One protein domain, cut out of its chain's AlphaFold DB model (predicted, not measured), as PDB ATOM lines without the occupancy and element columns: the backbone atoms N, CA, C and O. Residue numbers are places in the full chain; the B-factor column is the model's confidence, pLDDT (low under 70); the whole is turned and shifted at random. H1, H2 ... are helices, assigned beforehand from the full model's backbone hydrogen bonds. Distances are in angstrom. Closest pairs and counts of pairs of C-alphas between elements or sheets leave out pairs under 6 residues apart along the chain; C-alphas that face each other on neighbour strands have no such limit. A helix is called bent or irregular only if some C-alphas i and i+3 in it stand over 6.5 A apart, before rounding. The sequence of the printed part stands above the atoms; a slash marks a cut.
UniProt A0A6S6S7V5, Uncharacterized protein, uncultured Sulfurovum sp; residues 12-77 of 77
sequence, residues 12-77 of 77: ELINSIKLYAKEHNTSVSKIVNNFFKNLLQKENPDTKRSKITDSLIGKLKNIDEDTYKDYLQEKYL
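Overview. This is residues 12 to 77 of the 77 residues of an uncharacterized protein of uncultured Sulfurovum sp (UniProt A0A6S6S7V5). The printed part is a wide, open U of four helices with an empty middle and no common core: H1 and H2 make one arm, meeting at nearly a right angle, a long link and the short helix H3 make the bottom, and H4 makes the other arm. Only H1 and H2 touch; residues 32 to 77, from within H2 through H3 and H4 to the last residue, stand free. The printed part has 66 residues with four named helices, H1, H2, H3 and H4 in that order along the chain, and no named strand; the class is all helix, with 42 residues in the helices. The whole is extended, with a radius of gyration of the C-alphas of 20.2 A, and its outline is flat, with spans of 48 by 37 by 18 A.

Along the chain. H1 is residues 12 to 23 and begins with C-alpha 12 at (43.213, 12.615, 3.219); its first and last C-alphas are 16.8 A apart. H2 is residues 28 to 39, 16.4 A long from first to last C-alpha, and ends with C-alpha 39 at (25.430, -0.016, -7.724). H3 is residues 51 to 56, six residues and 8.9 A from first to last C-alpha. H4 is residues 65 to 76, 16.9 A long, and ends with C-alpha 76 at (55.568, -15.095, -25.692).

Arrangement. H1 and H2 touch, with 4 pairs of C-alphas within 8 A. The closest C-alphas are those of Ala 21 and Val 28, 6.0 A apart. H1 touches H2 with residues 17 to 21 alone, and H2 touches H1 with residues 28 to 31 alone. The lines of the two helices are about perpendicular, at 85 degrees, and their centres are 14.8 A apart. H2 and H3 are apart, and so are H3 and H4. H1 is apart from H3 and from H4, and H2 is apart from H4. In H1, H2, H3 and H4 every O i to N i+4 pair is within hydrogen-bond range, and no helix is bent or irregular.

Size, cuts and confidence. The two C-alphas farthest apart are those of Glu 12 and Asn 62, at 50.9 A, and the first and last printed C-alphas, of Glu 12 and Leu 77, are 44.1 A apart. The printed part has no cut, and Leu 77 is the chain's last residue. The link from H1 to H2 is tight, with 4 residues; the link from H2 to H3 is long, with 11; the link from H3 to H4 is short, with 8. The mean pLDDT of the printed part is 82.1, and the model's confidence is low, under 70, at residues 42 to 53 and at residue 77.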
ATOM      1  N   GLU A  12      42.297  13.183   4.210       97.06
ATOM      2  CA  GLU A  12      43.213  12.615   3.219       97.06
ATOM      3  C   GLU A  12      42.447  12.008   2.038       97.06
ATOM      4  O   GLU A  12      42.735  12.325   0.883       97.06
ATOM      5  N   LEU A  13      41.392  11.236   2.321       95.25
ATOM      6  CA  LEU A  13      40.544  10.629   1.299       95.25
ATOM      7  C   LEU A  13      39.857  11.693   0.428       95.25
ATOM      8  O   LEU A  13      39.818  11.571  -0.801       95.25
ATOM      9  N   ILE A  14      39.337  12.759   1.051       94.69
ATOM     10  CA  ILE A  14      38.702  13.876   0.337       94.69
ATOM     11  C   ILE A  14      39.705  14.606  -0.566       94.69
ATOM     12  O   ILE A  14      39.348  15.021  -1.673       94.69
ATOM     13  N   ASN A  15      40.951  14.757  -0.130       96.38
ATOM     14  CA  ASN A  15      41.989  15.395  -0.931       96.38
ATOM     15  C   ASN A  15      42.400  14.522  -2.121       96.38
ATOM     16  O   ASN A  15      42.420  15.013  -3.254       96.38
ATOM     17  N   SER A  16      42.620  13.223  -1.904       96.44
ATOM     18  CA  SER A  16      42.957  12.277  -2.973       96.44
ATOM     19  C   SER A  16      41.873  12.218  -4.050       96.44
ATOM     20  O   SER A  16      42.174  12.312  -5.241       96.44
ATOM     21  N   ILE A  17      40.592  12.143  -3.664       95.31
ATOM     22  CA  ILE A  17      39.505  12.052  -4.649       95.31
ATOM     23  C   ILE A  17      39.299  13.363  -5.419       95.31
ATOM     24  O   ILE A  17      38.917  13.340  -6.589       95.31
ATOM     25  N   LYS A  18      39.562  14.521  -4.797       95.81
ATOM     26  CA  LYS A  18      39.519  15.820  -5.485       95.81
ATOM     27  C   LYS A  18      40.631  15.942  -6.521       95.81
ATOM     28  O   LYS A  18      40.366  16.458  -7.608       95.81
ATOM     29  N   LEU A  19      41.838  15.469  -6.201       97.50
ATOM     30  CA  LEU A  19      42.953  15.444  -7.145       97.50
ATOM     31  C   LEU A  19      42.607  14.567  -8.350       97.50
ATOM     32  O   LEU A  19      42.614  15.057  -9.477       97.50
ATOM     33  N   TYR A  20      42.162  13.335  -8.092       97.06
ATOM     34  CA  TYR A  20      41.692  12.417  -9.127       97.06
ATOM     35  C   TYR A  20      40.595  13.050  -9.999       97.06
ATOM     36  O   TYR A  20      40.659  13.039 -11.226       97.06
ATOM     37  N   ALA A  21      39.587  13.675  -9.381       96.56
ATOM     38  CA  ALA A  21      38.511  14.321 -10.125       96.56
ATOM     39  C   ALA A  21      39.029  15.437 -11.050       96.56
ATOM     40  O   ALA A  21      38.560  15.559 -12.182       96.56
ATOM     41  N   LYS A  22      40.017  16.219 -10.597       96.44
ATOM     42  CA  LYS A  22      40.641  17.284 -11.388       96.44
ATOM     43  C   LYS A  22      41.426  16.726 -12.576       96.44
ATOM     44  O   LYS A  22      41.259  17.228 -13.684       96.44
ATOM     45  N   GLU A  23      42.230  15.686 -12.364       97.50
ATOM     46  CA  GLU A  23      43.010  15.022 -13.422       97.50
ATOM     47  C   GLU A  23      42.112  14.421 -14.508       97.50
ATOM     48  O   GLU A  23      42.402  14.525 -15.698       97.50
ATOM     49  N   HIS A  24      40.965  13.871 -14.108       95.00
ATOM     50  CA  HIS A  24      39.983  13.273 -15.012       95.00
ATOM     51  C   HIS A  24      38.900  14.256 -15.500       95.00
ATOM     52  O   HIS A  24      37.883  13.827 -16.051       95.00
ATOM     53  N   ASN A  25      39.098  15.566 -15.300       95.12
ATOM     54  CA  ASN A  25      38.192  16.645 -15.714       95.12
ATOM     55  C   ASN A  25      36.715  16.385 -15.331       95.12
ATOM     56  O   ASN A  25      35.780  16.560 -16.119       95.12
ATOM     57  N   THR A  26      36.507  15.897 -14.108       95.12
ATOM     58  CA  THR A  26      35.214  15.493 -13.547       95.12
ATOM     59  C   THR A  26      35.023  16.085 -12.144       95.12
ATOM     60  O   THR A  26      35.868  16.815 -11.635       95.12
ATOM     61  N   SER A  27      33.886  15.810 -11.500       94.88
ATOM     62  CA  SER A  27      33.620  16.235 -10.122       94.88
ATOM     63  C   SER A  27      33.396  15.043  -9.203       94.88
ATOM     64  O   SER A  27      32.858  14.016  -9.621       94.88
ATOM     65  N   VAL A  28      33.744  15.203  -7.924       93.56
ATOM     66  CA  VAL A  28      33.511  14.179  -6.890       93.56
ATOM     67  C   VAL A  28      32.030  13.791  -6.843       93.56
ATOM     68  O   VAL A  28      31.697  12.610  -6.878       93.56
ATOM     69  N   SER A  29      31.122  14.770  -6.895       92.19
ATOM     70  CA  SER A  29      29.680  14.507  -6.950       92.19
ATOM     71  C   SER A  29      29.280  13.687  -8.177       92.19
ATOM     72  O   SER A  29      28.408  12.828  -8.078       92.19
ATOM     73  N   LYS A  30      29.897  13.922  -9.345       92.75
ATOM     74  CA  LYS A  30      29.622  13.138 -10.557       92.75
ATOM     75  C   LYS A  30      30.114  11.701 -10.407       92.75
ATOM     76  O   LYS A  30      29.368  10.797 -10.767       92.75
ATOM     77  N   ILE A  31      31.305  11.497  -9.841       93.81
ATOM     78  CA  ILE A  31      31.867  10.166  -9.560       93.81
ATOM     79  C   ILE A  31      30.931   9.381  -8.636       93.81
ATOM     80  O   ILE A  31      30.472   8.302  -8.999       93.81
ATOM     81  N   VAL A  32      30.579   9.958  -7.486       93.06
ATOM     82  CA  VAL A  32      29.735   9.306  -6.475       93.06
ATOM     83  C   VAL A  32      28.335   9.015  -7.018       93.06
ATOM     84  O   VAL A  32      27.822   7.911  -6.859       93.06
ATOM     85  N   ASN A  33      27.732   9.960  -7.745       91.81
ATOM     86  CA  ASN A  33      26.444   9.724  -8.395       91.81
ATOM     87  C   ASN A  33      26.513   8.594  -9.426       91.81
ATOM     88  O   ASN A  33      25.558   7.832  -9.556       91.81
ATOM     89  N   ASN A  34      27.608   8.491 -10.183       91.19
ATOM     90  CA  ASN A  34      27.766   7.426 -11.166       91.19
ATOM     91  C   ASN A  34      27.949   6.065 -10.486       91.19
ATOM     92  O   ASN A  34      27.352   5.086 -10.924       91.19
ATOM     93  N   PHE A  35      28.696   6.031  -9.381       91.44
ATOM     94  CA  PHE A  35      28.832   4.850  -8.538       91.44
ATOM     95  C   PHE A  35      27.475   4.395  -7.989       91.44
ATOM     96  O   PHE A  35      27.095   3.252  -8.207       91.44
ATOM     97  N   PHE A  36      26.688   5.289  -7.377       91.00
ATOM     98  CA  PHE A  36      25.349   4.944  -6.883       91.00
ATOM     99  C   PHE A  36      24.422   4.459  -7.995       91.00
ATOM    100  O   PHE A  36      23.690   3.493  -7.801       91.00
ATOM    101  N   LYS A  37      24.463   5.094  -9.172       89.69
ATOM    102  CA  LYS A  37      23.686   4.643 -10.332       89.69
ATOM    103  C   LYS A  37      24.066   3.232 -10.753       89.69
ATOM    104  O   LYS A  37      23.164   2.456 -11.019       89.69
ATOM    105  N   ASN A  38      25.359   2.919 -10.814       88.56
ATOM    106  CA  ASN A  38      25.838   1.595 -11.201       88.56
ATOM    107  C   ASN A  38      25.518   0.541 -10.131       88.56
ATOM    108  O   ASN A  38      25.001  -0.515 -10.467       88.56
ATOM    109  N   LEU A  39      25.716   0.870  -8.853       88.25
ATOM    110  CA  LEU A  39      25.430  -0.016  -7.724       88.25
ATOM    111  C   LEU A  39      23.939  -0.369  -7.614       88.25
ATOM    112  O   LEU A  39      23.587  -1.496  -7.283       88.25
ATOM    113  N   LEU A  40      23.058   0.601  -7.872       87.44
ATOM    114  CA  LEU A  40      21.603   0.425  -7.807       87.44
ATOM    115  C   LEU A  40      20.995  -0.046  -9.132       87.44
ATOM    116  O   LEU A  40      19.791  -0.312  -9.194       87.44
ATOM    117  N   GLN A  41      21.795  -0.136 -10.196       82.81
ATOM    118  CA  GLN A  41      21.349  -0.712 -11.451       82.81
ATOM    119  C   GLN A  41      21.173  -2.211 -11.214       82.81
ATOM    120  O   GLN A  41      22.134  -2.970 -11.266       82.81
ATOM    121  N   LYS A  42      19.935  -2.639 -10.923       62.78
ATOM    122  CA  LYS A  42      19.570  -4.058 -10.986       62.78
ATOM    123  C   LYS A  42      20.088  -4.582 -12.317       62.78
ATOM    124  O   LYS A  42      19.804  -3.965 -13.348       62.78
ATOM    125  N   GLU A  43      20.827  -5.687 -12.277       60.47
ATOM    126  CA  GLU A  43      21.121  -6.470 -13.467       60.47
ATOM    127  C   GLU A  43      19.776  -6.837 -14.091       60.47
ATOM    128  O   GLU A  43      19.111  -7.793 -13.700       60.47
ATOM    129  N   ASN A  44      19.304  -6.012 -15.022       53.72
ATOM    130  CA  ASN A  44      18.317  -6.484 -15.959       53.72
ATOM    131  C   ASN A  44      19.074  -7.545 -16.753       53.72
ATOM    132  O   ASN A  44      20.099  -7.200 -17.352       53.72
ATOM    133  N   PRO A  45      18.609  -8.798 -16.803       54.50
ATOM    134  CA  PRO A  45      19.230  -9.799 -17.666       54.50
ATOM    135  C   PRO A  45      19.297  -9.328 -19.138       54.50
ATOM    136  O   PRO A  45      20.151  -9.785 -19.891       54.50
ATOM    137  N   ASP A  46      18.478  -8.330 -19.503       54.03
ATOM    138  CA  ASP A  46      18.448  -7.642 -20.799       54.03
ATOM    139  C   ASP A  46      19.259  -6.331 -20.882       54.03
ATOM    140  O   ASP A  46      19.191  -5.622 -21.894       54.03
ATOM    141  N   THR A  47      20.029  -5.943 -19.855       53.16
ATOM    142  CA  THR A  47      20.919  -4.773 -19.971       53.16
ATOM    143  C   THR A  47      22.063  -5.094 -20.918       53.16
ATOM    144  O   THR A  47      23.083  -5.641 -20.518       53.16
ATOM    145  N   LYS A  48      21.834  -4.745 -22.194       56.12
ATOM    146  CA  LYS A  48      22.796  -4.537 -23.283       56.12
ATOM    147  C   LYS A  48      24.226  -4.813 -22.843       56.12
ATOM    148  O   LYS A  48      24.953  -3.907 -22.425       56.12
ATOM    149  N   ARG A  49      24.620  -6.073 -22.992       56.22
ATOM    150  CA  ARG A  49      26.024  -6.456 -23.039       56.22
ATOM    151  C   ARG A  49      26.711  -5.503 -24.023       56.22
ATOM    152  O   ARG A  49      26.142  -5.116 -25.050       56.22
ATOM    153  N   SER A  50      27.902  -5.027 -23.670       61.47
ATOM    154  CA  SER A  50      28.677  -4.194 -24.590       61.47
ATOM    155  C   SER A  50      28.805  -4.949 -25.917       61.47
ATOM    156  O   SER A  50      29.172  -6.123 -25.908       61.47
ATOM    157  N   LYS A  51      28.496  -4.294 -27.051       62.56
ATOM    158  CA  LYS A  51      28.542  -4.913 -28.395       62.56
ATOM    159  C   LYS A  51      29.854  -5.663 -28.636       62.56
ATOM    160  O   LYS A  51      29.877  -6.680 -29.321       62.56
ATOM    161  N   ILE A  52      30.939  -5.142 -28.068       66.69
ATOM    162  CA  ILE A  52      32.274  -5.728 -28.148       66.69
ATOM    163  C   ILE A  52      32.299  -7.069 -27.411       66.69
ATOM    164  O   ILE A  52      32.685  -8.076 -27.997       66.69
ATOM    165  N   THR A  53      31.840  -7.113 -26.164       68.38
ATOM    166  CA  THR A  53      31.830  -8.331 -25.349       68.38
ATOM    167  C   THR A  53      30.865  -9.380 -25.902       68.38
ATOM    168  O   THR A  53      31.223 -10.551 -25.967       68.38
ATOM    169  N   ASP A  54      29.697  -8.968 -26.408       71.69
ATOM    170  CA  ASP A  54      28.771  -9.866 -27.118       71.69
ATOM    171  C   ASP A  54      29.404 -10.502 -28.359       71.69
ATOM    172  O   ASP A  54      29.213 -11.686 -28.614       71.69
ATOM    173  N   SER A  55      30.203  -9.741 -29.114       71.69
ATOM    174  CA  SER A  55      30.877 -10.259 -30.310       71.69
ATOM    175  C   SER A  55      31.987 -11.274 -30.012       71.69
ATOM    176  O   SER A  55      32.445 -11.959 -30.928       71.69
ATOM    177  N   LEU A  56      32.449 -11.346 -28.761       75.06
ATOM    178  CA  LEU A  56      33.523 -12.237 -28.317       75.06
ATOM    179  C   LEU A  56      32.973 -13.526 -27.693       75.06
ATOM    180  O   LEU A  56      33.612 -14.576 -27.789       75.06
ATOM    181  N   ILE A  57      31.781 -13.469 -27.093       70.19
ATOM    182  CA  ILE A  57      31.121 -14.629 -26.487       70.19
ATOM    183  C   ILE A  57      30.862 -15.701 -27.555       70.19
ATOM    184  O   ILE A  57      30.232 -15.459 -28.582       70.19
ATOM    185  N   GLY A  58      31.359 -16.916 -27.309       71.69
ATOM    186  CA  GLY A  58      31.176 -18.060 -28.204       71.69
ATOM    187  C   GLY A  58      32.053 -18.054 -29.460       71.69
ATOM    188  O   GLY A  58      31.822 -18.887 -30.336       71.69
ATOM    189  N   LYS A  59      33.047 -17.159 -29.575       76.88
ATOM    190  CA  LYS A  59      34.071 -17.251 -30.634       76.88
ATOM    191  C   LYS A  59      35.125 -18.318 -30.356       76.88
ATOM    192  O   LYS A  59      35.566 -18.973 -31.293       76.88
ATOM    193  N   LEU A  60      35.494 -18.522 -29.093       75.19
ATOM    194  CA  LEU A  60      36.245 -19.706 -28.685       75.19
ATOM    195  C   LEU A  60      35.248 -20.828 -28.390       75.19
ATOM    196  O   LEU A  60      34.567 -20.808 -27.368       75.19
ATOM    197  N   LYS A  61      35.139 -21.788 -29.307       74.44
ATOM    198  CA  LYS A  61      34.400 -23.039 -29.109       74.44
ATOM    199  C   LYS A  61      35.364 -24.197 -29.307       74.44
ATOM    200  O   LYS A  61      36.169 -24.146 -30.230       74.44
ATOM    201  N   ASN A  62      35.228 -25.233 -28.483       70.12
ATOM    202  CA  ASN A  62      35.990 -26.484 -28.582       70.12
ATOM    203  C   ASN A  62      37.515 -26.309 -28.488       70.12
ATOM    204  O   ASN A  62      38.249 -27.032 -29.152       70.12
ATOM    205  N   ILE A  63      37.977 -25.349 -27.687       76.44
ATOM    206  CA  ILE A  63      39.394 -25.223 -27.341       76.44
ATOM    207  C   ILE A  63      39.528 -25.711 -25.906       76.44
ATOM    208  O   ILE A  63      38.833 -25.209 -25.020       76.44
ATOM    209  N   ASP A  64      40.350 -26.730 -25.704       79.38
ATOM    210  CA  ASP A  64      40.748 -27.178 -24.380       79.38
ATOM    211  C   ASP A  64      41.756 -26.192 -23.771       79.38
ATOM    212  O   ASP A  64      42.371 -25.370 -24.454       79.38
ATOM    213  N   GLU A  65      41.896 -26.240 -22.454       80.19
ATOM    214  CA  GLU A  65      42.769 -25.319 -21.733       80.19
ATOM    215  C   GLU A  65      44.244 -25.462 -22.149       80.19
ATOM    216  O   GLU A  65      44.979 -24.471 -22.128       80.19
ATOM    217  N   ASP A  66      44.668 -26.656 -22.566       83.69
ATOM    218  CA  ASP A  66      46.060 -26.939 -22.908       83.69
ATOM    219  C   ASP A  66      46.422 -26.342 -24.273       83.69
ATOM    220  O   ASP A  66      47.429 -25.645 -24.374       83.69
ATOM    221  N   THR A  67      45.530 -26.413 -25.270       83.12
ATOM    222  CA  THR A  67      45.702 -25.695 -26.552       83.12
ATOM    223  C   THR A  67      45.872 -24.178 -26.359       83.12
ATOM    224  O   THR A  67      46.617 -23.518 -27.090       83.12
ATOM    225  N   TYR A  68      45.193 -23.584 -25.370       81.44
ATOM    226  CA  TYR A  68      45.361 -22.161 -25.059       81.44
ATOM    227  C   TYR A  68      46.715 -21.857 -24.399       81.44
ATOM    228  O   TYR A  68      47.332 -20.832 -24.708       81.44
ATOM    229  N   LYS A  69      47.186 -22.739 -23.511       84.69
ATOM    230  CA  LYS A  69      48.506 -22.622 -22.873       84.69
ATOM    231  C   LYS A  69      49.635 -22.769 -23.889       84.69
ATOM    232  O   LYS A  69      50.549 -21.949 -23.869       84.69
ATOM    233  N   ASP A  70      49.521 -23.719 -24.811       87.62
ATOM    234  CA  ASP A  70      50.495 -23.928 -25.886       87.62
ATOM    235  C   ASP A  70      50.611 -22.686 -26.783       87.62
ATOM    236  O   ASP A  70      51.714 -22.209 -27.052       87.62
ATOM    237  N   TYR A  71      49.477 -22.083 -27.161       84.62
ATOM    238  CA  TYR A  71      49.463 -20.826 -27.919       84.62
ATOM    239  C   TYR A  71      50.131 -19.668 -27.164       84.62
ATOM    240  O   TYR A  71      50.853 -18.862 -27.757       84.62
ATOM    241  N   LEU A  72      49.877 -19.539 -25.857       86.94
ATOM    242  CA  LEU A  72      50.521 -18.516 -25.030       86.94
ATOM    243  C   LEU A  72      52.031 -18.732 -24.947       86.94
ATOM    244  O   LEU A  72      52.779 -17.755 -24.980       86.94
ATOM    245  N   GLN A  73      52.466 -19.986 -24.860       88.12
ATOM    246  CA  GLN A  73      53.878 -20.327 -24.827       88.12
ATOM    247  C   GLN A  73      54.553 -19.956 -26.152       88.12
ATOM    248  O   GLN A  73      55.492 -19.180 -26.125       88.12
ATOM    249  N   GLU A  74      54.029 -20.381 -27.303       87.94
ATOM    250  CA  GLU A  74      54.611 -20.055 -28.620       87.94
ATOM    251  C   GLU A  74      54.649 -18.543 -28.910       87.94
ATOM    252  O   GLU A  74      55.534 -18.031 -29.593       87.94
ATOM    253  N   LYS A  75      53.662 -17.796 -28.408       88.38
ATOM    254  CA  LYS A  75      53.542 -16.364 -28.689       88.38
ATOM    255  C   LYS A  75      54.495 -15.491 -27.872       88.38
ATOM    256  O   LYS A  75      54.805 -14.379 -28.308       88.38
ATOM    257  N   TYR A  76      54.870 -15.930 -26.674       86.94
ATOM    258  CA  TYR A  76      55.568 -15.095 -25.692       86.94
ATOM    259  C   TYR A  76      56.878 -15.693 -25.159       86.94
ATOM    260  O   TYR A  76      57.639 -14.945 -24.540       86.94
ATOM    261  N   LEU A  77      57.139 -16.986 -25.375       65.94
ATOM    262  CA  LEU A  77      58.359 -17.707 -24.985       65.94
ATOM    263  C   LEU A  77      59.110 -18.207 -26.224       65.94
ATOM    264  O   LEU A  77      60.360 -18.171 -26.167       65.94
TER     265      LEU A  77